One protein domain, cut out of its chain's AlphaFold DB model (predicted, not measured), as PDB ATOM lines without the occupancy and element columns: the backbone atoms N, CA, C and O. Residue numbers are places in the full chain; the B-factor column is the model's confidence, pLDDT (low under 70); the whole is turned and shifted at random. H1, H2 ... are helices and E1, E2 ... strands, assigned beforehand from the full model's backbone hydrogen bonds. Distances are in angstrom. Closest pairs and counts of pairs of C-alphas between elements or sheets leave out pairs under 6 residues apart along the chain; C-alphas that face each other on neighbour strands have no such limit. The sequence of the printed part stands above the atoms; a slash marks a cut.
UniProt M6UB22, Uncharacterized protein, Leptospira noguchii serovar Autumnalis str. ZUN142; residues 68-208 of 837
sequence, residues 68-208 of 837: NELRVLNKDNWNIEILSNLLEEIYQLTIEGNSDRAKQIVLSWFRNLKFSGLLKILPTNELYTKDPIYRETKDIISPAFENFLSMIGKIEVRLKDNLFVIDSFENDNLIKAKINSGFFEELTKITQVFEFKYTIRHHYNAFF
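What this domain is: This is residues 68 to 208 of the 837 residues of an uncharacterized protein of Leptospira noguchii serovar Autumnalis str. ZUN142 (UniProt M6UB22). Look first for a core of helices: H5 runs through the middle, H1 lies side by side with it, and H6 crosses it on the other side. H2 folds back from H1 as a helical hairpin, H7 folds back from H6 as another, and a small strand hairpin of E1 and E2, with short H4 before it, sits near the beginning of H5, its loop reaching one extremity of the model at Arg 135. The printed part has 141 residues with seven named helices and two named strands, in the order H1, H2, H3, H4, E1, E2, H5, H6, H7; the sheet E1 - E2 is antiparallel, and the class is mostly helix. The whole is compact, with a radius of gyration of the C-alphas of 15.4 A and spans of 48 by 36 by 24 A.

How they stand to each other: Begin at the sheet, where E1, residues 128 to 130, and E2, residues 139 to 141, form an antiparallel hairpin with 132 degrees between their directions. Look across it for N 129 and O 140 at 2.8 A and N 140 and O 129 at 2.9 A, both within hydrogen-bond range. Next find H5, residues 143 to 159, the hub, which touches four other helices. With its residues 144 to 145 alone it touches H4, residues 124 to 127; the closest C-alphas are those of Leu 127 and Phe 145, 5.5 A apart. H5 touches H6, residues 172 to 187, at a steep tilt of 56 degrees, the same way; the C-alphas of Ser 150 and Gly 182 come closest, at 4.0 A. H5 also touches H1, residues 80 to 95, at a shallow tilt of 27 degrees, the same way, closest at the C-alphas of Tyr 91 and Ile 155, 5.8 A. With residues 90 to 94 alone, H1 touches H2, residues 99 to 109, as a helical hairpin at a shallow tilt of 22 degrees, opposite ways; the C-alphas of Ile 90 and Ala 102 are closest, at 5.0 A. H2 and H5 only just touch, with 3 pairs of C-alphas within 8 A, the closest being Ser 99 and Leu 159 at 6.5 A. H6, with residue 187 alone, only just touches H7, residues 193 to 202, with 3 such pairs; the closest C-alphas, those of Leu 187 and Phe 196, are 7.0 A apart, and this helical hairpin has a shallow tilt of 4 degrees, opposite ways. H3, residues 115 to 121, touches no helix. In H1, H2, H3 and H5 every O i to N i+4 pair is within hydrogen-bond range, against 11 of 12 in H6 and 4 of 6 in H7, while H4 is too short for such a pair.

Where its parts are: Find C-alpha 128 at (273.896, 142.230, 220.115), where E1 begins; E2 ends at C-alpha 141. From C-alpha 143 at (280.991, 146.976, 221.702), H5 runs 24.5 A to Leu 159. H1 measures 22.1 A from Ile 80 to Ile 95, and H6 21.9 A from Asp 172 to Leu 187. H2 measures 15.5 A; H7 measures 15.3 A and ends at C-alpha 202, (280.474, 159.323, 199.761). H3 and H4 are the shorter helices, of seven and four residues.

The domain as a whole: The C-alphas farthest apart are those of Arg 135 and Phe 194, at 48.8 A. The printed part has no cut, and its one long link is H5 to H6, residues 160 to 171. Mean pLDDT of the printed part is 86.6; look to residues 131 to 139 for values under 70.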
ATOM      1  N   ASN A  68     295.947 135.631 204.994       83.12
ATOM      2  CA  ASN A  68     294.608 135.988 204.522       83.12
ATOM      3  C   ASN A  68     294.564 136.438 203.046       83.12
ATOM      4  O   ASN A  68     293.476 136.504 202.470       83.12
ATOM      5  N   GLU A  69     295.718 136.687 202.411       83.50
ATOM      6  CA  GLU A  69     295.835 136.827 200.947       83.50
ATOM      7  C   GLU A  69     295.833 135.461 200.255       83.50
ATOM      8  O   GLU A  69     295.307 135.318 199.153       83.50
ATOM      9  N   LEU A  70     296.412 134.448 200.908       83.88
ATOM     10  CA  LEU A  70     296.579 133.108 200.349       83.88
ATOM     11  C   LEU A  70     295.354 132.214 200.560       83.88
ATOM     12  O   LEU A  70     295.121 131.296 199.771       83.88
ATOM     13  N   ARG A  71     294.573 132.446 201.624       84.50
ATOM     14  CA  ARG A  71     293.399 131.629 201.952       84.50
ATOM     15  C   ARG A  71     292.246 132.457 202.512       84.50
ATOM     16  O   ARG A  71     292.448 133.365 203.309       84.50
ATOM     17  N   VAL A  72     291.029 132.051 202.159       86.69
ATOM     18  CA  VAL A  72     289.784 132.533 202.770       86.69
ATOM     19  C   VAL A  72     289.238 131.418 203.655       86.69
ATOM     20  O   VAL A  72     289.088 130.282 203.199       86.69
ATOM     21  N   LEU A  73     288.966 131.719 204.925       87.25
ATOM     22  CA  LEU A  73     288.371 130.745 205.842       87.25
ATOM     23  C   LEU A  73     286.929 130.422 205.435       87.25
ATOM     24  O   LEU A  73     286.224 131.278 204.897       87.25
ATOM     25  N   ASN A  74     286.473 129.200 205.734       86.94
ATOM     26  CA  ASN A  74     285.069 128.844 205.535       86.94
ATOM     27  C   ASN A  74     284.169 129.795 206.347       86.94
ATOM     28  O   ASN A  74     284.460 130.077 207.509       86.94
ATOM     29  N   LYS A  75     283.080 130.264 205.728       88.06
ATOM     30  CA  LYS A  75     282.116 131.208 206.306       88.06
ATOM     31  C   LYS A  75     281.490 130.691 207.596       88.06
ATOM     32  O   LYS A  75     281.240 131.489 208.485       88.06
ATOM     33  N   ASP A  76     281.320 129.377 207.728       86.00
ATOM     34  CA  ASP A  76     280.789 128.751 208.949       86.00
ATOM     35  C   ASP A  76     281.682 128.984 210.182       86.00
ATOM     36  O   ASP A  76     281.221 128.862 211.312       86.00
ATOM     37  N   ASN A  77     282.955 129.336 209.968       86.69
ATOM     38  CA  ASN A  77     283.919 129.631 211.027       86.69
ATOM     39  C   ASN A  77     284.088 131.139 211.271       86.69
ATOM     40  O   ASN A  77     284.972 131.525 212.028       86.69
ATOM     41  N   TRP A  78     283.340 132.004 210.581       92.19
ATOM     42  CA  TRP A  78     283.491 133.447 210.741       92.19
ATOM     43  C   TRP A  78     282.838 133.918 212.039       92.19
ATOM     44  O   TRP A  78     281.671 133.638 212.304       92.19
ATOM     45  N   ASN A  79     283.587 134.702 212.803       91.31
ATOM     46  CA  ASN A  79     283.119 135.428 213.975       91.31
ATOM     47  C   ASN A  79     283.680 136.862 213.946       91.31
ATOM     48  O   ASN A  79     284.507 137.201 213.088       91.31
ATOM     49  N   ILE A  80     283.219 137.718 214.857       90.81
ATOM     50  CA  ILE A  80     283.639 139.124 214.917       90.81
ATOM     51  C   ILE A  80     285.142 139.260 215.151       90.81
ATOM     52  O   ILE A  80     285.755 140.145 214.561       90.81
ATOM     53  N   GLU A  81     285.757 138.389 215.948       87.81
ATOM     54  CA  GLU A  81     287.195 138.436 216.233       87.81
ATOM     55  C   GLU A  81     288.038 138.186 214.972       87.81
ATOM     56  O   GLU A  81     288.880 139.006 214.608       87.81
ATOM     57  N   ILE A  82     287.754 137.101 214.244       89.62
ATOM     58  CA  ILE A  82     288.440 136.730 213.000       89.62
ATOM     59  C   ILE A  82     288.302 137.837 211.961       89.62
ATOM     60  O   ILE A  82     289.285 138.224 211.327       89.62
ATOM     61  N   LEU A  83     287.086 138.357 211.774       93.31
ATOM     62  CA  LEU A  83     286.857 139.406 210.788       93.31
ATOM     63  C   LEU A  83     287.456 140.747 211.221       93.31
ATOM     64  O   LEU A  83     287.913 141.494 210.363       93.31
ATOM     65  N   SER A  84     287.502 141.051 212.518       90.50
ATOM     66  CA  SER A  84     288.174 142.256 213.019       90.50
ATOM     67  C   SER A  84     289.682 142.184 212.790       90.50
ATOM     68  O   SER A  84     290.253 143.151 212.297       90.50
ATOM     69  N   ASN A  85     290.311 141.029 213.037       85.69
ATOM     70  CA  ASN A  85     291.730 140.809 212.736       85.69
ATOM     71  C   ASN A  85     292.017 140.956 211.233       85.69
ATOM     72  O   ASN A  85     292.987 141.604 210.845       85.69
ATOM     73  N   LEU A  86     291.136 140.427 210.378       91.62
ATOM     74  CA  LEU A  86     291.217 140.617 208.930       91.62
ATOM     75  C   LEU A  86     291.110 142.100 208.533       91.62
ATOM     76  O   LEU A  86     291.883 142.570 207.700       91.62
ATOM     77  N   LEU A  87     290.142 142.836 209.089       93.12
ATOM     78  CA  LEU A  87     289.981 144.261 208.798       93.12
ATOM     79  C   LEU A  87     291.184 145.075 209.291       93.12
ATOM     80  O   LEU A  87     291.610 145.982 208.583       93.12
ATOM     81  N   GLU A  88     291.763 144.734 210.442       89.75
ATOM     82  CA  GLU A  88     292.989 145.364 210.936       89.75
ATOM     83  C   GLU A  88     294.154 145.133 209.960       89.75
ATOM     84  O   GLU A  88     294.810 146.092 209.564       89.75
ATOM     85  N   GLU A  89     294.359 143.905 209.467       87.56
ATOM     86  CA  GLU A  89     295.374 143.619 208.438       87.56
ATOM     87  C   GLU A  89     295.149 144.433 207.150       87.56
ATOM     88  O   GLU A  89     296.087 145.024 206.607       87.56
ATOM     89  N   ILE A  90     293.901 144.507 206.673       91.44
ATOM     90  CA  ILE A  90     293.526 145.310 205.499       91.44
ATOM     91  C   ILE A  90     293.831 146.790 205.753       91.44
ATOM     92  O   ILE A  90     294.415 147.457 204.898       91.44
ATOM     93  N   TYR A  91     293.453 147.309 206.917       91.56
ATOM     94  CA  TYR A  91     293.687 148.696 207.293       91.56
ATOM     95  C   TYR A  91     295.190 149.010 207.349       91.56
ATOM     96  O   TYR A  91     295.620 149.985 206.723       91.56
ATOM     97  N   GLN A  92     296.008 148.149 207.963       85.56
ATOM     98  CA  GLN A  92     297.467 148.310 208.000       85.56
ATOM     99  C   GLN A  92     298.092 148.294 206.597       85.56
ATOM    100  O   GLN A  92     298.902 149.167 206.280       85.56
ATOM    101  N   LEU A  93     297.649 147.404 205.698       87.44
ATOM    102  CA  LEU A  93     298.080 147.427 204.294       87.44
ATOM    103  C   LEU A  93     297.785 148.776 203.623       87.44
ATOM    104  O   LEU A  93     298.607 149.269 202.848       87.44
ATOM    105  N   THR A  94     296.635 149.398 203.912       88.25
ATOM    106  CA  THR A  94     296.325 150.727 203.360       88.25
ATOM    107  C   THR A  94     297.187 151.844 203.945       88.25
ATOM    108  O   THR A  94     297.514 152.781 203.217       88.25
ATOM    109  N   ILE A  95     297.579 151.752 205.221       83.31
ATOM    110  CA  ILE A  95     298.497 152.708 205.858       83.31
ATOM    111  C   ILE A  95     299.887 152.618 205.221       83.31
ATOM    112  O   ILE A  95     300.465 153.649 204.884       83.31
ATOM    113  N   GLU A  96     300.373 151.401 204.978       80.38
ATOM    114  CA  GLU A  96     301.678 151.120 204.359       80.38
ATOM    115  C   GLU A  96     301.692 151.348 202.830       80.38
ATOM    116  O   GLU A  96     302.651 150.998 202.144       80.38
ATOM    117  N   GLY A  97     300.626 151.922 202.256       82.56
ATOM    118  CA  GLY A  97     300.543 152.260 200.829       82.56
ATOM    119  C   GLY A  97     300.257 151.080 199.890       82.56
ATOM    120  O   GLY A  97     300.289 151.243 198.672       82.56
ATOM    121  N   ASN A  98     299.919 149.904 200.422       86.75
ATOM    122  CA  ASN A  98     299.613 148.681 199.671       86.75
ATOM    123  C   ASN A  98     298.105 148.546 199.362       86.75
ATOM    124  O   ASN A  98     297.497 147.491 199.567       86.75
ATOM    125  N   SER A  99     297.472 149.611 198.854       87.62
ATOM    126  CA  SER A  99     296.013 149.654 198.648       87.62
ATOM    127  C   SER A  99     295.484 148.596 197.672       87.62
ATOM    128  O   SER A  99     294.362 148.126 197.843       87.62
ATOM    129  N   ASP A 100     296.263 148.196 196.663       88.94
ATOM    130  CA  ASP A 100     295.834 147.175 195.697       88.94
ATOM    131  C   ASP A 100     295.735 145.786 196.336       88.94
ATOM    132  O   ASP A 100     294.778 145.055 196.083       88.94
ATOM    133  N   ARG A 101     296.675 145.447 197.228       90.81
ATOM    134  CA  ARG A 101     296.642 144.198 198.003       90.81
ATOM    135  C   ARG A 101     295.468 144.183 198.969       90.81
ATOM    136  O   ARG A 101     294.697 143.230 198.974       90.81
ATOM    137  N   ALA A 102     295.265 145.283 199.695       91.62
ATOM    138  CA  ALA A 102     294.103 145.459 200.562       91.62
ATOM    139  C   ALA A 102     292.784 145.234 199.794       91.62
ATOM    140  O   ALA A 102     291.930 144.464 200.233       91.62
ATOM    141  N   LYS A 103     292.643 145.818 198.592       91.56
ATOM    142  CA  LYS A 103     291.478 145.592 197.717       91.56
ATOM    143  C   LYS A 103     291.332 144.133 197.298       91.56
ATOM    144  O   LYS A 103     290.210 143.638 197.254       91.56
ATOM    145  N   GLN A 104     292.425 143.437 196.992       90.31
ATOM    146  CA  GLN A 104     292.372 142.018 196.631       90.31
ATOM    147  C   GLN A 104     291.884 141.139 197.786       90.31
ATOM    148  O   GLN A 104     291.055 140.265 197.541       90.31
ATOM    149  N   ILE A 105     292.321 141.398 199.025       92.06
ATOM    150  CA  ILE A 105     291.828 140.682 200.213       92.06
ATOM    151  C   ILE A 105     290.331 140.937 200.406       92.06
ATOM    152  O   ILE A 105     289.551 140.000 200.570       92.06
ATOM    153  N   VAL A 106     289.898 142.198 200.324       91.62
ATOM    154  CA  VAL A 106     288.473 142.553 200.418       91.62
ATOM    155  C   VAL A 106     287.664 141.816 199.348       91.62
ATOM    156  O   VAL A 106     286.628 141.219 199.642       91.62
ATOM    157  N   LEU A 107     288.155 141.809 198.105       90.19
ATOM    158  CA  LEU A 107     287.510 141.129 196.988       90.19
ATOM    159  C   LEU A 107     287.511 139.606 197.128       90.19
ATOM    160  O   LEU A 107     286.588 138.987 196.609       90.19
ATOM    161  N   SER A 108     288.507 138.987 197.765       89.38
ATOM    162  CA  SER A 108     288.560 137.532 197.948       89.38
ATOM    163  C   SER A 108     287.639 137.075 199.079       89.38
ATOM    164  O   SER A 108     286.873 136.129 198.890       89.38
ATOM    165  N   TRP A 109     287.645 137.784 200.208       91.88
ATOM    166  CA  TRP A 109     286.835 137.459 201.381       91.88
ATOM    167  C   TRP A 109     285.362 137.819 201.193       91.88
ATOM    168  O   TRP A 109     284.482 136.991 201.432       91.88
ATOM    169  N   PHE A 110     285.066 139.027 200.714       90.69
ATOM    170  CA  PHE A 110     283.707 139.575 200.717       90.69
ATOM    171  C   PHE A 110     283.029 139.579 199.341       90.69
ATOM    172  O   PHE A 110     281.970 140.187 199.170       90.69
ATOM    173  N   ARG A 111     283.587 138.875 198.345       84.88
ATOM    174  CA  ARG A 111     283.040 138.858 196.978       84.88
ATOM    175  C   ARG A 111     281.546 138.546 196.953       84.88
ATOM    176  O   ARG A 111     281.118 137.492 197.424       84.88
ATOM    177  N   ASN A 112     280.768 139.424 196.319       82.88
ATOM    178  CA  ASN A 112     279.316 139.285 196.153       82.88
ATOM    179  C   ASN A 112     278.535 139.123 197.477       82.88
ATOM    180  O   ASN A 112     277.370 138.719 197.451       82.88
ATOM    181  N   LEU A 113     279.146 139.422 198.628       88.81
ATOM    182  CA  LEU A 113     278.493 139.362 199.928       88.81
ATOM    183  C   LEU A 113     277.851 140.720 200.229       88.81
ATOM    184  O   LEU A 113     278.530 141.736 200.336       88.81
ATOM    185  N   LYS A 114     276.524 140.740 200.364       89.75
ATOM    186  CA  LYS A 114     275.806 141.908 200.896       89.75
ATOM    187  C   LYS A 114     275.935 141.962 202.411       89.75
ATOM    188  O   LYS A 114     276.106 140.920 203.048       89.75
ATOM    189  N   PHE A 115     275.754 143.148 202.989       90.00
ATOM    190  CA  PHE A 115     275.850 143.317 204.437       90.00
ATOM    191  C   PHE A 115     274.814 142.467 205.198       90.00
ATOM    192  O   PHE A 115     275.165 141.797 206.166       90.00
ATOM    193  N   SER A 116     273.570 142.366 204.708       89.12
ATOM    194  CA  SER A 116     272.566 141.466 205.304       89.12
ATOM    195  C   SER A 116     272.963 139.984 205.267       89.12
ATOM    196  O   SER A 116     272.532 139.201 206.111       89.12
ATOM    197  N   GLY A 117     273.784 139.584 204.291       89.12
ATOM    198  CA  GLY A 117     274.338 138.238 204.190       89.12
ATOM    199  C   GLY A 117     275.413 137.982 205.242       89.12
ATOM    200  O   GLY A 117     275.438 136.899 205.813       89.12
ATOM    201  N   LEU A 118     276.248 138.983 205.537       90.50
ATOM    202  CA  LEU A 118     277.242 138.921 206.611       90.50
ATOM    203  C   LEU A 118     276.573 138.758 207.984       90.50
ATOM    204  O   LEU A 118     276.964 137.889 208.756       90.50
ATOM    205  N   LEU A 119     275.508 139.522 208.247       89.81
ATOM    206  CA  LEU A 119     274.747 139.436 209.501       89.81
ATOM    207  C   LEU A 119     274.122 138.055 209.748       89.81
ATOM    208  O   LEU A 119     273.907 137.685 210.894       89.81
ATOM    209  N   LYS A 120     273.823 137.295 208.688       88.94
ATOM    210  CA  LYS A 120     273.280 135.929 208.799       88.94
ATOM    211  C   LYS A 120     274.345 134.873 209.085       88.94
ATOM    212  O   LYS A 120     273.990 133.776 209.499       88.94
ATOM    213  N   ILE A 121     275.607 135.178 208.786       91.25
ATOM    214  CA  ILE A 121     276.745 134.288 209.036       91.25
ATOM    215  C   ILE A 121     277.203 134.438 210.489       91.25
ATOM    216  O   ILE A 121     277.541 133.450 211.130       91.25
ATOM    217  N   LEU A 122     277.204 135.671 211.000       90.25
ATOM    218  CA  LEU A 122     277.743 135.982 212.317       90.25
ATOM    219  C   LEU A 122     276.798 135.564 213.459       90.25
ATOM    220  O   LEU A 122     275.583 135.756 213.348       90.25
ATOM    221  N   PRO A 123     277.332 135.052 214.584       86.44
ATOM    222  CA  PRO A 123     276.524 134.701 215.748       86.44
ATOM    223  C   PRO A 123     275.799 135.916 216.351       86.44
ATOM    224  O   PRO A 123     276.409 136.941 216.655       86.44
ATOM    225  N   THR A 124     274.488 135.806 216.590       84.44
ATOM    226  CA  THR A 124     273.658 136.924 217.085       84.44
ATOM    227  C   THR A 124     274.137 137.495 218.426       84.44
ATOM    228  O   THR A 124     274.040 138.699 218.647       84.44
ATOM    229  N   ASN A 125     274.680 136.650 219.306       82.19
ATOM    230  CA  ASN A 125     275.240 137.031 220.609       82.19
ATOM    231  C   ASN A 125     276.537 137.854 220.510       82.19
ATOM    232  O   ASN A 125     276.928 138.478 221.493       82.19
ATOM    233  N   GLU A 126     277.204 137.857 219.355       84.69
ATOM    234  CA  GLU A 126     278.349 138.732 219.085       84.69
ATOM    235  C   GLU A 126     277.912 140.076 218.502       84.69
ATOM    236  O   GLU A 126     278.598 141.078 218.686       84.69
ATOM    237  N   LEU A 127     276.766 140.120 217.819       85.50
ATOM    238  CA  LEU A 127     276.221 141.337 217.218       85.50
ATOM    239  C   LEU A 127     275.498 142.203 218.248       85.50
ATOM    240  O   LEU A 127     275.602 143.431 218.209       85.50
ATOM    241  N   TYR A 128     274.777 141.563 219.170       85.81
ATOM    242  CA  TYR A 128     273.896 142.230 220.115       85.81
ATOM    243  C   TYR A 128     274.109 141.747 221.551       85.81
ATOM    244  O   TYR A 128     274.366 140.576 221.816       85.81
ATOM    245  N   THR A 129     273.963 142.676 222.490       81.19
ATOM    246  CA  THR A 129     274.020 142.458 223.938       81.19
ATOM    247  C   THR A 129     272.771 143.038 224.596       81.19
ATOM    248  O   THR A 129     272.163 143.975 224.074       81.19
ATOM    249  N   LYS A 130     272.373 142.489 225.748       76.69
ATOM    250  CA  LYS A 130     271.243 143.016 226.524       76.69
ATOM    251  C   LYS A 130     271.655 144.296 227.252       76.69
ATOM    252  O   LYS A 130     272.702 144.321 227.897       76.69
ATOM    253  N   ASP A 131     270.802 145.318 227.215       63.00
ATOM    254  CA  ASP A 131     271.014 146.548 227.986       63.00
ATOM    255  C   ASP A 131     271.090 146.247 229.506       63.00
ATOM    256  O   ASP A 131     270.146 145.663 230.060       63.00
ATOM    257  N   PRO A 132     272.177 146.636 230.208       59.03
ATOM    258  CA  PRO A 132     272.331 146.391 231.644       59.03
ATOM    259  C   PRO A 132     271.307 147.148 232.509       59.03
ATOM    260  O   PRO A 132     270.999 146.699 233.615       59.03
ATOM    261  N   ILE A 133     270.755 148.262 232.014       60.53
ATOM    262  CA  ILE A 133     269.778 149.111 232.710       60.53
ATOM    263  C   ILE A 133     268.360 148.553 232.541       60.53
ATOM    264  O   ILE A 133     267.590 148.518 233.501       60.53
ATOM    265  N   TYR A 134     268.015 148.068 231.346       56.47
ATOM    266  CA  TYR A 134     266.646 147.658 230.998       56.47
ATOM    267  C   TYR A 134     266.397 146.144 231.047       56.47
ATOM    268  O   TYR A 134     265.445 145.685 230.413       56.47
ATOM    269  N   ARG A 135     267.250 145.394 231.775       49.06
ATOM    270  CA  ARG A 135     267.209 143.932 232.005       49.06
ATOM    271  C   ARG A 135     266.178 143.207 231.126       49.06
ATOM    272  O   ARG A 135     265.003 143.115 231.461       49.06
ATOM    273  N   GLU A 136     266.687 142.650 230.028       52.53
ATOM    274  CA  GLU A 136     266.046 141.663 229.139       52.53
ATOM    275  C   GLU A 136     265.121 142.145 228.014       52.53
ATOM    276  O   GLU A 136     264.713 141.305 227.217       52.53
ATOM    277  N   THR A 137     264.827 143.441 227.873       50.19
ATOM    278  CA  THR A 137     263.794 143.879 226.904       50.19
ATOM    279  C   THR A 137     264.301 144.545 225.622       50.19
ATOM    280  O   THR A 137     263.521 144.679 224.679       50.19
ATOM    281  N   LYS A 138     265.580 144.942 225.539       54.81
ATOM    282  CA  LYS A 138     266.129 145.612 224.350       54.81
ATOM    283  C   LYS A 138     267.547 145.148 224.026       54.81
ATOM    284  O   LYS A 138     268.448 145.273 224.856       54.81
ATOM    285  N   ASP A 139     267.719 144.650 222.806       65.44
ATOM    286  CA  ASP A 139     269.017 144.321 222.226       65.44
ATOM    287  C   ASP A 139     269.725 145.605 221.765       65.44
ATOM    288  O   ASP A 139     269.138 146.455 221.089       65.44
ATOM    289  N   ILE A 140     270.992 145.756 222.150       82.00
ATOM    290  CA  ILE A 140     271.878 146.858 221.756       82.00
ATOM    291  C   ILE A 140     273.083 146.265 221.034       82.00
ATOM    292  O   ILE A 140     273.546 145.188 221.398       82.00
ATOM    293  N   ILE A 141     273.599 146.962 220.019       85.62
ATOM    294  CA  ILE A 141     274.840 146.584 219.329       85.62
ATOM    295  C   ILE A 141     275.959 146.346 220.356       85.62
ATOM    296  O   ILE A 141     276.174 147.169 221.245       85.62
ATOM    297  N   SER A 142     276.655 145.216 220.242       88.19
ATOM    298  CA  SER A 142     277.777 144.899 221.125       88.19
ATOM    299  C   SER A 142     278.960 145.854 220.881       88.19
ATOM    300  O   SER A 142     279.175 146.281 219.744       88.19
ATOM    301  N   PRO A 143     279.794 146.154 221.896       88.12
ATOM    302  CA  PRO A 143     280.991 146.976 221.702       88.12
ATOM    303  C   PRO A 143     281.964 146.407 220.655       88.12
ATOM    304  O   PRO A 143     282.556 147.157 219.881       88.12
ATOM    305  N   ALA A 144     282.106 145.078 220.595       87.12
ATOM    306  CA  ALA A 144     282.960 144.414 219.611       87.12
ATOM    307  C   ALA A 144     282.438 144.629 218.183       87.12
ATOM    308  O   ALA A 144     283.208 144.961 217.281       87.12
ATOM    309  N   PHE A 145     281.121 144.508 217.983       92.56
ATOM    310  CA  PHE A 145     280.514 144.740 216.680       92.56
ATOM    311  C   PHE A 145     280.528 146.224 216.296       92.56
ATOM    312  O   PHE A 145     280.773 146.556 215.142       92.56
ATOM    313  N   GLU A 146     280.350 147.137 217.251       91.44
ATOM    314  CA  GLU A 146     280.512 148.574 217.017       91.44
ATOM    315  C   GLU A 146     281.924 148.929 216.523       91.44
ATOM    316  O   GLU A 146     282.061 149.638 215.522       91.44
ATOM    317  N   ASN A 147     282.966 148.391 217.164       90.75
ATOM    318  CA  ASN A 147     284.351 148.584 216.730       90.75
ATOM    319  C   ASN A 147     284.588 148.024 215.322       90.75
ATOM    320  O   ASN A 147     285.217 148.683 214.492       90.75
ATOM    321  N   PHE A 148     284.027 146.850 215.028       94.44
ATOM    322  CA  PHE A 148     284.063 146.252 213.696       94.44
ATOM    323  C   PHE A 148     283.410 147.159 212.635       94.44
ATOM    324  O   PHE A 148     284.010 147.423 211.591       94.44
ATOM    325  N   LEU A 149     282.216 147.701 212.906       95.06
ATOM    326  CA  LEU A 149     281.524 148.635 212.006       95.06
ATOM    327  C   LEU A 149     282.326 149.921 211.779       95.06
ATOM    328  O   LEU A 149     282.440 150.385 210.644       95.06
ATOM    329  N   SER A 150     282.906 150.480 212.842       94.81
ATOM    330  CA  SER A 150     283.775 151.656 212.744       94.81
ATOM    331  C   SER A 150     284.993 151.369 211.856       94.81
ATOM    332  O   SER A 150     285.305 152.157 210.962       94.81
ATOM    333  N   MET A 151     285.634 150.206 212.015       95.56
ATOM    334  CA  MET A 151     286.784 149.814 211.196       95.56
ATOM    335  C   MET A 151     286.444 149.716 209.702       95.56
ATOM    336  O   MET A 151     287.227 150.176 208.870       95.56
ATOM    337  N   ILE A 152     285.256 149.207 209.347       95.44
ATOM    338  CA  ILE A 152     284.778 149.223 207.952       95.44
ATOM    339  C   ILE A 152     284.814 150.651 207.401       95.44
ATOM    340  O   ILE A 152     285.415 150.881 206.354       95.44
ATOM    341  N   GLY A 153     284.244 151.619 208.124       94.94
ATOM    342  CA  GLY A 153     284.215 153.019 207.692       94.94
ATOM    343  C   GLY A 153     285.608 153.620 207.481       94.94
ATOM    344  O   GLY A 153     285.825 154.351 206.512       94.94
ATOM    345  N   LYS A 154     286.579 153.271 208.337       95.25
ATOM    346  CA  LYS A 154     287.983 153.701 208.183       95.25
ATOM    347  C   LYS A 154     288.594 153.163 206.889       95.25
ATOM    348  O   LYS A 154     289.221 153.903 206.130       95.25
ATOM    349  N   ILE A 155     288.371 151.883 206.603       94.50
ATOM    350  CA  ILE A 155     288.875 151.235 205.389       94.50
ATOM    351  C   ILE A 155     288.210 151.825 204.140       94.50
ATOM    352  O   ILE A 155     288.905 152.075 203.155       94.50
ATOM    353  N   GLU A 156     286.906 152.119 204.174       93.00
ATOM    354  CA  GLU A 156     286.184 152.729 203.044       93.00
ATOM    355  C   GLU A 156     286.796 154.078 202.625       93.00
ATOM    356  O   GLU A 156     287.013 154.331 201.434       93.00
ATOM    357  N   VAL A 157     287.177 154.920 203.595       93.75
ATOM    358  CA  VAL A 157     287.887 156.187 203.335       93.75
ATOM    359  C   VAL A 157     289.219 155.946 202.627       93.75
ATOM    360  O   VAL A 157     289.523 156.625 201.642       93.75
ATOM    361  N   ARG A 158     290.011 154.981 203.111       90.69
ATOM    362  CA  ARG A 158     291.355 154.685 202.591       90.69
ATOM    363  C   ARG A 158     291.330 154.028 201.216       90.69
ATOM    364  O   ARG A 158     292.162 154.343 200.366       90.69
ATOM    365  N   LEU A 159     290.367 153.143 200.969       90.00
ATOM    366  CA  LEU A 159     290.202 152.469 199.681       90.00
ATOM    367  C   LEU A 159     289.474 153.321 198.637       90.00
ATOM    368  O   LEU A 159     289.603 153.034 197.440       90.00
ATOM    369  N   LYS A 160     288.787 154.386 199.081       88.31
ATOM    370  CA  LYS A 160     287.938 155.280 198.270       88.31
ATOM    371  C   LYS A 160     286.773 154.545 197.619       88.31
ATOM    372  O   LYS A 160     286.358 154.901 196.515       88.31
ATOM    373  N   ASP A 161     286.292 153.510 198.290       84.12
ATOM    374  CA  ASP A 161     285.215 152.654 197.821       84.12
ATOM    375  C   ASP A 161     284.503 152.025 199.016       84.12
ATOM    376  O   ASP A 161     285.103 151.856 200.079       84.12
ATOM    377  N   ASN A 162     283.237 151.670 198.832       84.38
ATOM    378  CA  ASN A 162     282.464 151.027 199.884       84.38
ATOM    379  C   ASN A 162     282.849 149.550 199.970       84.38
ATOM    380  O   ASN A 162     282.923 148.854 198.956       84.38
ATOM    381  N   LEU A 163     283.044 149.051 201.190       86.56
ATOM    382  CA  LEU A 163     283.430 147.659 201.411       86.56
ATOM    383  C   LEU A 163     282.245 146.724 201.162       86.56
ATOM    384  O   LEU A 163     282.403 145.613 200.658       86.56
ATOM    385  N   PHE A 164     281.045 147.199 201.501       84.75
ATOM    386  CA  PHE A 164     279.803 146.455 201.374       84.75
ATOM    387  C   PHE A 164     278.704 147.287 200.723       84.75
ATOM    388  O   PHE A 164     278.555 148.486 200.950       84.75
ATOM    389  N   VAL A 165     277.832 146.599 199.985       84.00
ATOM    390  CA  VAL A 165     276.512 147.140 199.652       84.00
ATOM    391  C   VAL A 165     275.586 146.878 200.837       84.00
ATOM    392  O   VAL A 165     275.239 145.725 201.114       84.00
ATOM    393  N   ILE A 166     275.186 147.948 201.527       84.56
ATOM    394  CA  ILE A 166     274.227 147.884 202.636       84.56
ATOM    395  C   ILE A 166     272.807 147.892 202.065       84.56
ATOM    396  O   ILE A 166     272.268 148.936 201.690       84.56
ATOM    397  N   ASP A 167     272.216 146.706 201.966       85.81
ATOM    398  CA  ASP A 167     270.817 146.508 201.607       85.81
ATOM    399  C   ASP A 167     269.865 146.830 202.774       85.81
ATOM    400  O   ASP A 167     270.295 147.097 203.890       85.81
ATOM    401  N   SER A 168     268.558 146.892 202.506       83.38
ATOM    402  CA  SER A 168     267.559 147.249 203.525       83.38
ATOM    403  C   SER A 168     267.301 146.070 204.465       83.38
ATOM    404  O   SER A 168     266.906 144.998 204.008       83.38
ATOM    405  N   PHE A 169     267.466 146.282 205.769       84.12
ATOM    406  CA  PHE A 169     267.143 145.328 206.835       84.12
ATOM    407  C   PHE A 169     266.867 146.084 208.152       84.12
ATOM    408  O   PHE A 169     266.937 147.312 208.199       84.12
ATOM    409  N   GLU A 170     266.503 145.371 209.217       77.50
ATOM    410  CA  GLU A 170     266.226 145.970 210.528       77.50
ATOM    411  C   GLU A 170     267.479 146.647 211.118       77.50
ATOM    412  O   GLU A 170     268.555 146.062 211.129       77.50
ATOM    413  N   ASN A 171     267.352 147.881 211.614       81.44
ATOM    414  CA  ASN A 171     268.467 148.703 212.118       81.44
ATOM    415  C   ASN A 171     269.510 149.150 211.067       81.44
ATOM    416  O   ASN A 171     270.571 149.647 211.449       81.44
ATOM    417  N   ASP A 172     269.229 149.065 209.761       85.62
ATOM    418  CA  ASP A 172     270.176 149.468 208.708       85.62
ATOM    419  C   ASP A 172     270.697 150.914 208.860       85.62
ATOM    420  O   ASP A 172     271.880 151.173 208.651       85.62
ATOM    421  N   ASN A 173     269.845 151.855 209.280       89.00
ATOM    422  CA  ASN A 173     270.226 153.241 209.561       89.00
ATOM    423  C   ASN A 173     271.210 153.358 210.732       89.00
ATOM    424  O   ASN A 173     272.126 154.176 210.668       89.00
ATOM    425  N   LEU A 174     271.045 152.546 211.780       89.12
ATOM    426  CA  LEU A 174     271.960 152.534 212.922       89.12
ATOM    427  C   LEU A 174     273.326 151.970 212.514       89.12
ATOM    428  O   LEU A 174     274.351 152.547 212.863       89.12
ATOM    429  N   ILE A 175     273.343 150.896 211.718       90.88
ATOM    430  CA  ILE A 175     274.580 150.313 211.181       90.88
ATOM    431  C   ILE A 175     275.306 151.310 210.272       90.88
ATOM    432  O   ILE A 175     276.492 151.566 210.468       90.88
ATOM    433  N   LYS A 176     274.588 151.930 209.326       93.00
ATOM    434  CA  LYS A 176     275.124 153.001 208.468       93.00
ATOM    435  C   LYS A 176     275.707 154.145 209.294       93.00
ATOM    436  O   LYS A 176     276.781 154.638 208.962       93.00
ATOM    437  N   ALA A 177     275.032 154.539 210.377       92.12
ATOM    438  CA  ALA A 177     275.516 155.588 211.264       92.12
ATOM    439  C   ALA A 177     276.819 155.198 211.976       92.12
ATOM    440  O   ALA A 177     277.739 156.007 211.994       92.12
ATOM    441  N   LYS A 178     276.943 153.964 212.482       93.38
ATOM    442  CA  LYS A 178     278.172 153.471 213.133       93.38
ATOM    443  C   LYS A 178     279.346 153.309 212.162       93.38
ATOM    444  O   LYS A 178     280.471 153.652 212.515       93.38
ATOM    445  N   ILE A 179     279.094 152.864 210.927       95.06
ATOM    446  CA  ILE A 179     280.115 152.860 209.862       95.06
ATOM    447  C   ILE A 179     280.559 154.297 209.561       95.06
ATOM    448  O   ILE A 179     281.753 154.586 209.498       95.06
ATOM    449  N   ASN A 180     279.605 155.228 209.454       93.81
ATOM    450  CA  ASN A 180     279.908 156.642 209.258       93.81
ATOM    451  C   ASN A 180     280.726 157.253 210.408       93.81
ATOM    452  O   ASN A 180     281.536 158.137 210.140       93.81
ATOM    453  N   SER A 181     280.573 156.792 211.652       93.62
ATOM    454  CA  SER A 181     281.410 157.260 212.766       93.62
ATOM    455  C   SER A 181     282.896 156.989 212.498       93.62
ATOM    456  O   SER A 181     283.709 157.911 212.565       93.62
ATOM    457  N   GLY A 182     283.247 155.769 212.076       94.75
ATOM    458  CA  GLY A 182     284.617 155.431 211.673       94.75
ATOM    459  C   GLY A 182     285.070 156.133 210.389       94.75
ATOM    460  O   GLY A 182     286.214 156.572 210.287       94.75
ATOM    461  N   PHE A 183     284.158 156.322 209.429       95.38
ATOM    462  CA  PHE A 183     284.418 157.089 208.207       95.38
ATOM    463  C   PHE A 183     284.812 158.540 208.518       95.38
ATOM    464  O   PHE A 183     285.821 159.038 208.022       95.38
ATOM    465  N   PHE A 184     284.033 159.245 209.343       93.69
ATOM    466  CA  PHE A 184     284.326 160.632 209.696       93.69
ATOM    467  C   PHE A 184     285.576 160.746 210.570       93.69
ATOM    468  O   PHE A 184     286.346 161.686 210.366       93.69
ATOM    469  N   GLU A 185     285.823 159.781 211.464       92.25
ATOM    470  CA  GLU A 185     287.080 159.685 212.214       92.25
ATOM    471  C   GLU A 185     288.279 159.629 211.255       92.25
ATOM    472  O   GLU A 185     289.200 160.440 211.363       92.25
ATOM    473  N   GLU A 186     288.252 158.740 210.263       94.00
ATOM    474  CA  GLU A 186     289.364 158.574 209.325       94.00
ATOM    475  C   GLU A 186     289.511 159.746 208.354       94.00
ATOM    476  O   GLU A 186     290.624 160.147 208.005       94.00
ATOM    477  N   LEU A 187     288.398 160.370 207.963       92.56
ATOM    478  CA  LEU A 187     288.400 161.525 207.071       92.56
ATOM    479  C   LEU A 187     289.174 162.720 207.659       92.56
ATOM    480  O   LEU A 187     289.748 163.505 206.901       92.56
ATOM    481  N   THR A 188     289.249 162.847 208.990       87.19
ATOM    482  CA  THR A 188     290.078 163.879 209.645       87.19
ATOM    483  C   THR A 188     291.572 163.723 209.329       87.19
ATOM    484  O   THR A 188     292.280 164.730 209.211       87.19
ATOM    485  N   LYS A 189     292.034 162.483 209.113       87.31
ATOM    486  CA  LYS A 189     293.436 162.125 208.843       87.31
ATOM    487  C   LYS A 189     293.838 162.340 207.379       87.31
ATOM    488  O   LYS A 189     295.026 162.395 207.073       87.31
ATOM    489  N   ILE A 190     292.874 162.522 206.469       86.06
ATOM    490  CA  ILE A 190     293.138 162.821 205.055       86.06
ATOM    491  C   ILE A 190     293.609 164.272 204.903       86.06
ATOM    492  O   ILE A 190     292.820 165.218 204.962       86.06
ATOM    493  N   THR A 191     294.910 164.453 204.674       80.00
ATOM    494  CA  THR A 191     295.553 165.771 204.533       80.00
ATOM    495  C   THR A 191     295.465 166.336 203.114       80.00
ATOM    496  O   THR A 191     295.468 167.554 202.924       80.00
ATOM    497  N   GLN A 192     295.338 165.481 202.094       84.88
ATOM    498  CA  GLN A 192     295.239 165.930 200.709       84.88
ATOM    499  C   GLN A 192     293.862 166.543 200.421       84.88
ATOM    500  O   GLN A 192     292.833 165.872 200.418       84.88
ATOM    501  N   VAL A 193     293.846 167.838 200.093       87.38
ATOM    502  CA  VAL A 193     292.616 168.614 199.837       87.38
ATOM    503  C   VAL A 193     291.753 168.007 198.720       87.38
ATOM    504  O   VAL A 193     290.524 168.019 198.809       87.38
ATOM    505  N   PHE A 194     292.378 167.483 197.659       88.12
ATOM    506  CA  PHE A 194     291.659 166.859 196.542       88.12
ATOM    507  C   PHE A 194     290.964 165.560 196.960       88.12
ATOM    508  O   PHE A 194     289.794 165.359 196.642       88.12
ATOM    509  N   GLU A 195     291.669 164.716 197.709       88.25
ATOM    510  CA  GLU A 195     291.144 163.461 198.235       88.25
ATOM    511  C   GLU A 195     289.995 163.714 199.209       88.25
ATOM    512  O   GLU A 195     288.906 163.188 199.015       88.25
ATOM    513  N   PHE A 196     290.180 164.632 200.160       91.88
ATOM    514  CA  PHE A 196     289.130 165.042 201.091       91.88
ATOM    515  C   PHE A 196     287.858 165.508 200.360       91.88
ATOM    516  O   PHE A 196     286.745 165.110 200.708       91.88
ATOM    517  N   LYS A 197     288.010 166.325 199.306       92.56
ATOM    518  CA  LYS A 197     286.892 166.807 198.473       92.56
ATOM    519  C   LYS A 197     286.140 165.673 197.780       92.56
ATOM    520  O   LYS A 197     284.922 165.783 197.621       92.56
ATOM    521  N   TYR A 198     286.855 164.660 197.302       89.19
ATOM    522  CA  TYR A 198     286.250 163.494 196.672       89.19
ATOM    523  C   TYR A 198     285.501 162.677 197.727       89.19
ATOM    524  O   TYR A 198     284.285 162.531 197.630       89.19
ATOM    525  N   THR A 199     286.194 162.272 198.792       90.69
ATOM    526  CA  THR A 199     285.704 161.319 199.792       90.69
ATOM    527  C   THR A 199     284.525 161.840 200.612       90.69
ATOM    528  O   THR A 199     283.558 161.108 200.788       90.69
ATOM    529  N   ILE A 200     284.507 163.114 201.036       90.19
ATOM    530  CA  ILE A 200     283.434 163.661 201.902       90.19
ATOM    531  C   ILE A 200     282.015 163.497 201.323       90.19
ATOM    532  O   ILE A 200     281.028 163.532 202.054       90.19
ATOM    533  N   ARG A 201     281.890 163.309 200.006       85.69
ATOM    534  CA  ARG A 201     280.608 163.138 199.308       85.69
ATOM    535  C   ARG A 201     280.025 161.725 199.402       85.69
ATOM    536  O   ARG A 201     278.875 161.554 199.014       85.69
ATOM    537  N   HIS A 202     280.800 160.748 199.863       85.50
ATOM    538  CA  HIS A 202     280.474 159.323 199.761       85.50
ATOM    539  C   HIS A 202     279.978 158.685 201.071       85.50
ATOM    540  O   HIS A 202     279.723 157.487 201.091       85.50
ATOM    541  N   HIS A 203     279.789 159.467 202.138       86.12
ATOM    542  CA  HIS A 203     279.221 158.974 203.398       86.12
ATOM    543  C   HIS A 203     277.748 158.549 203.246       86.12
ATOM    544  O   HIS A 203     277.012 159.076 202.405       86.12
ATOM    545  N   TYR A 204     277.283 157.624 204.091       85.38
ATOM    546  CA  TYR A 204     275.884 157.183 204.089       85.38
ATOM    547  C   TYR A 204     274.938 158.286 204.597       85.38
ATOM    548  O   TYR A 204     275.315 159.114 205.419       85.38
ATOM    549  N   ASN A 205     273.669 158.274 204.177       86.31
ATOM    550  CA  ASN A 205     272.683 159.290 204.590       86.31
ATOM    551  C   ASN A 205     272.233 159.193 206.064       86.31
ATOM    552  O   ASN A 205     271.531 160.089 206.529       86.31
ATOM    553  N   ALA A 206     272.599 158.128 206.781       90.00
ATOM    554  CA  ALA A 206     272.320 157.953 208.205       90.00
ATOM    555  C   ALA A 206     273.625 158.098 208.996       90.00
ATOM    556  O   ALA A 206     274.592 157.398 208.715       90.00
ATOM    557  N   PHE A 207     273.669 159.031 209.942       90.12
ATOM    558  CA  PHE A 207     274.864 159.410 210.702       90.12
ATOM    559  C   PHE A 207     274.452 160.021 212.041       90.12
ATOM    560  O   PHE A 207     273.318 160.485 212.195       90.12
ATOM    561  N   PHE A 208     275.383 160.070 212.993       88.75
ATOM    562  CA  PHE A 208     275.214 160.872 214.198       88.75
ATOM    563  C   PHE A 208     275.686 162.302 213.934       88.75
ATOM    564  O   PHE A 208     276.744 162.518 213.346       88.75
TER     565      PHE A 208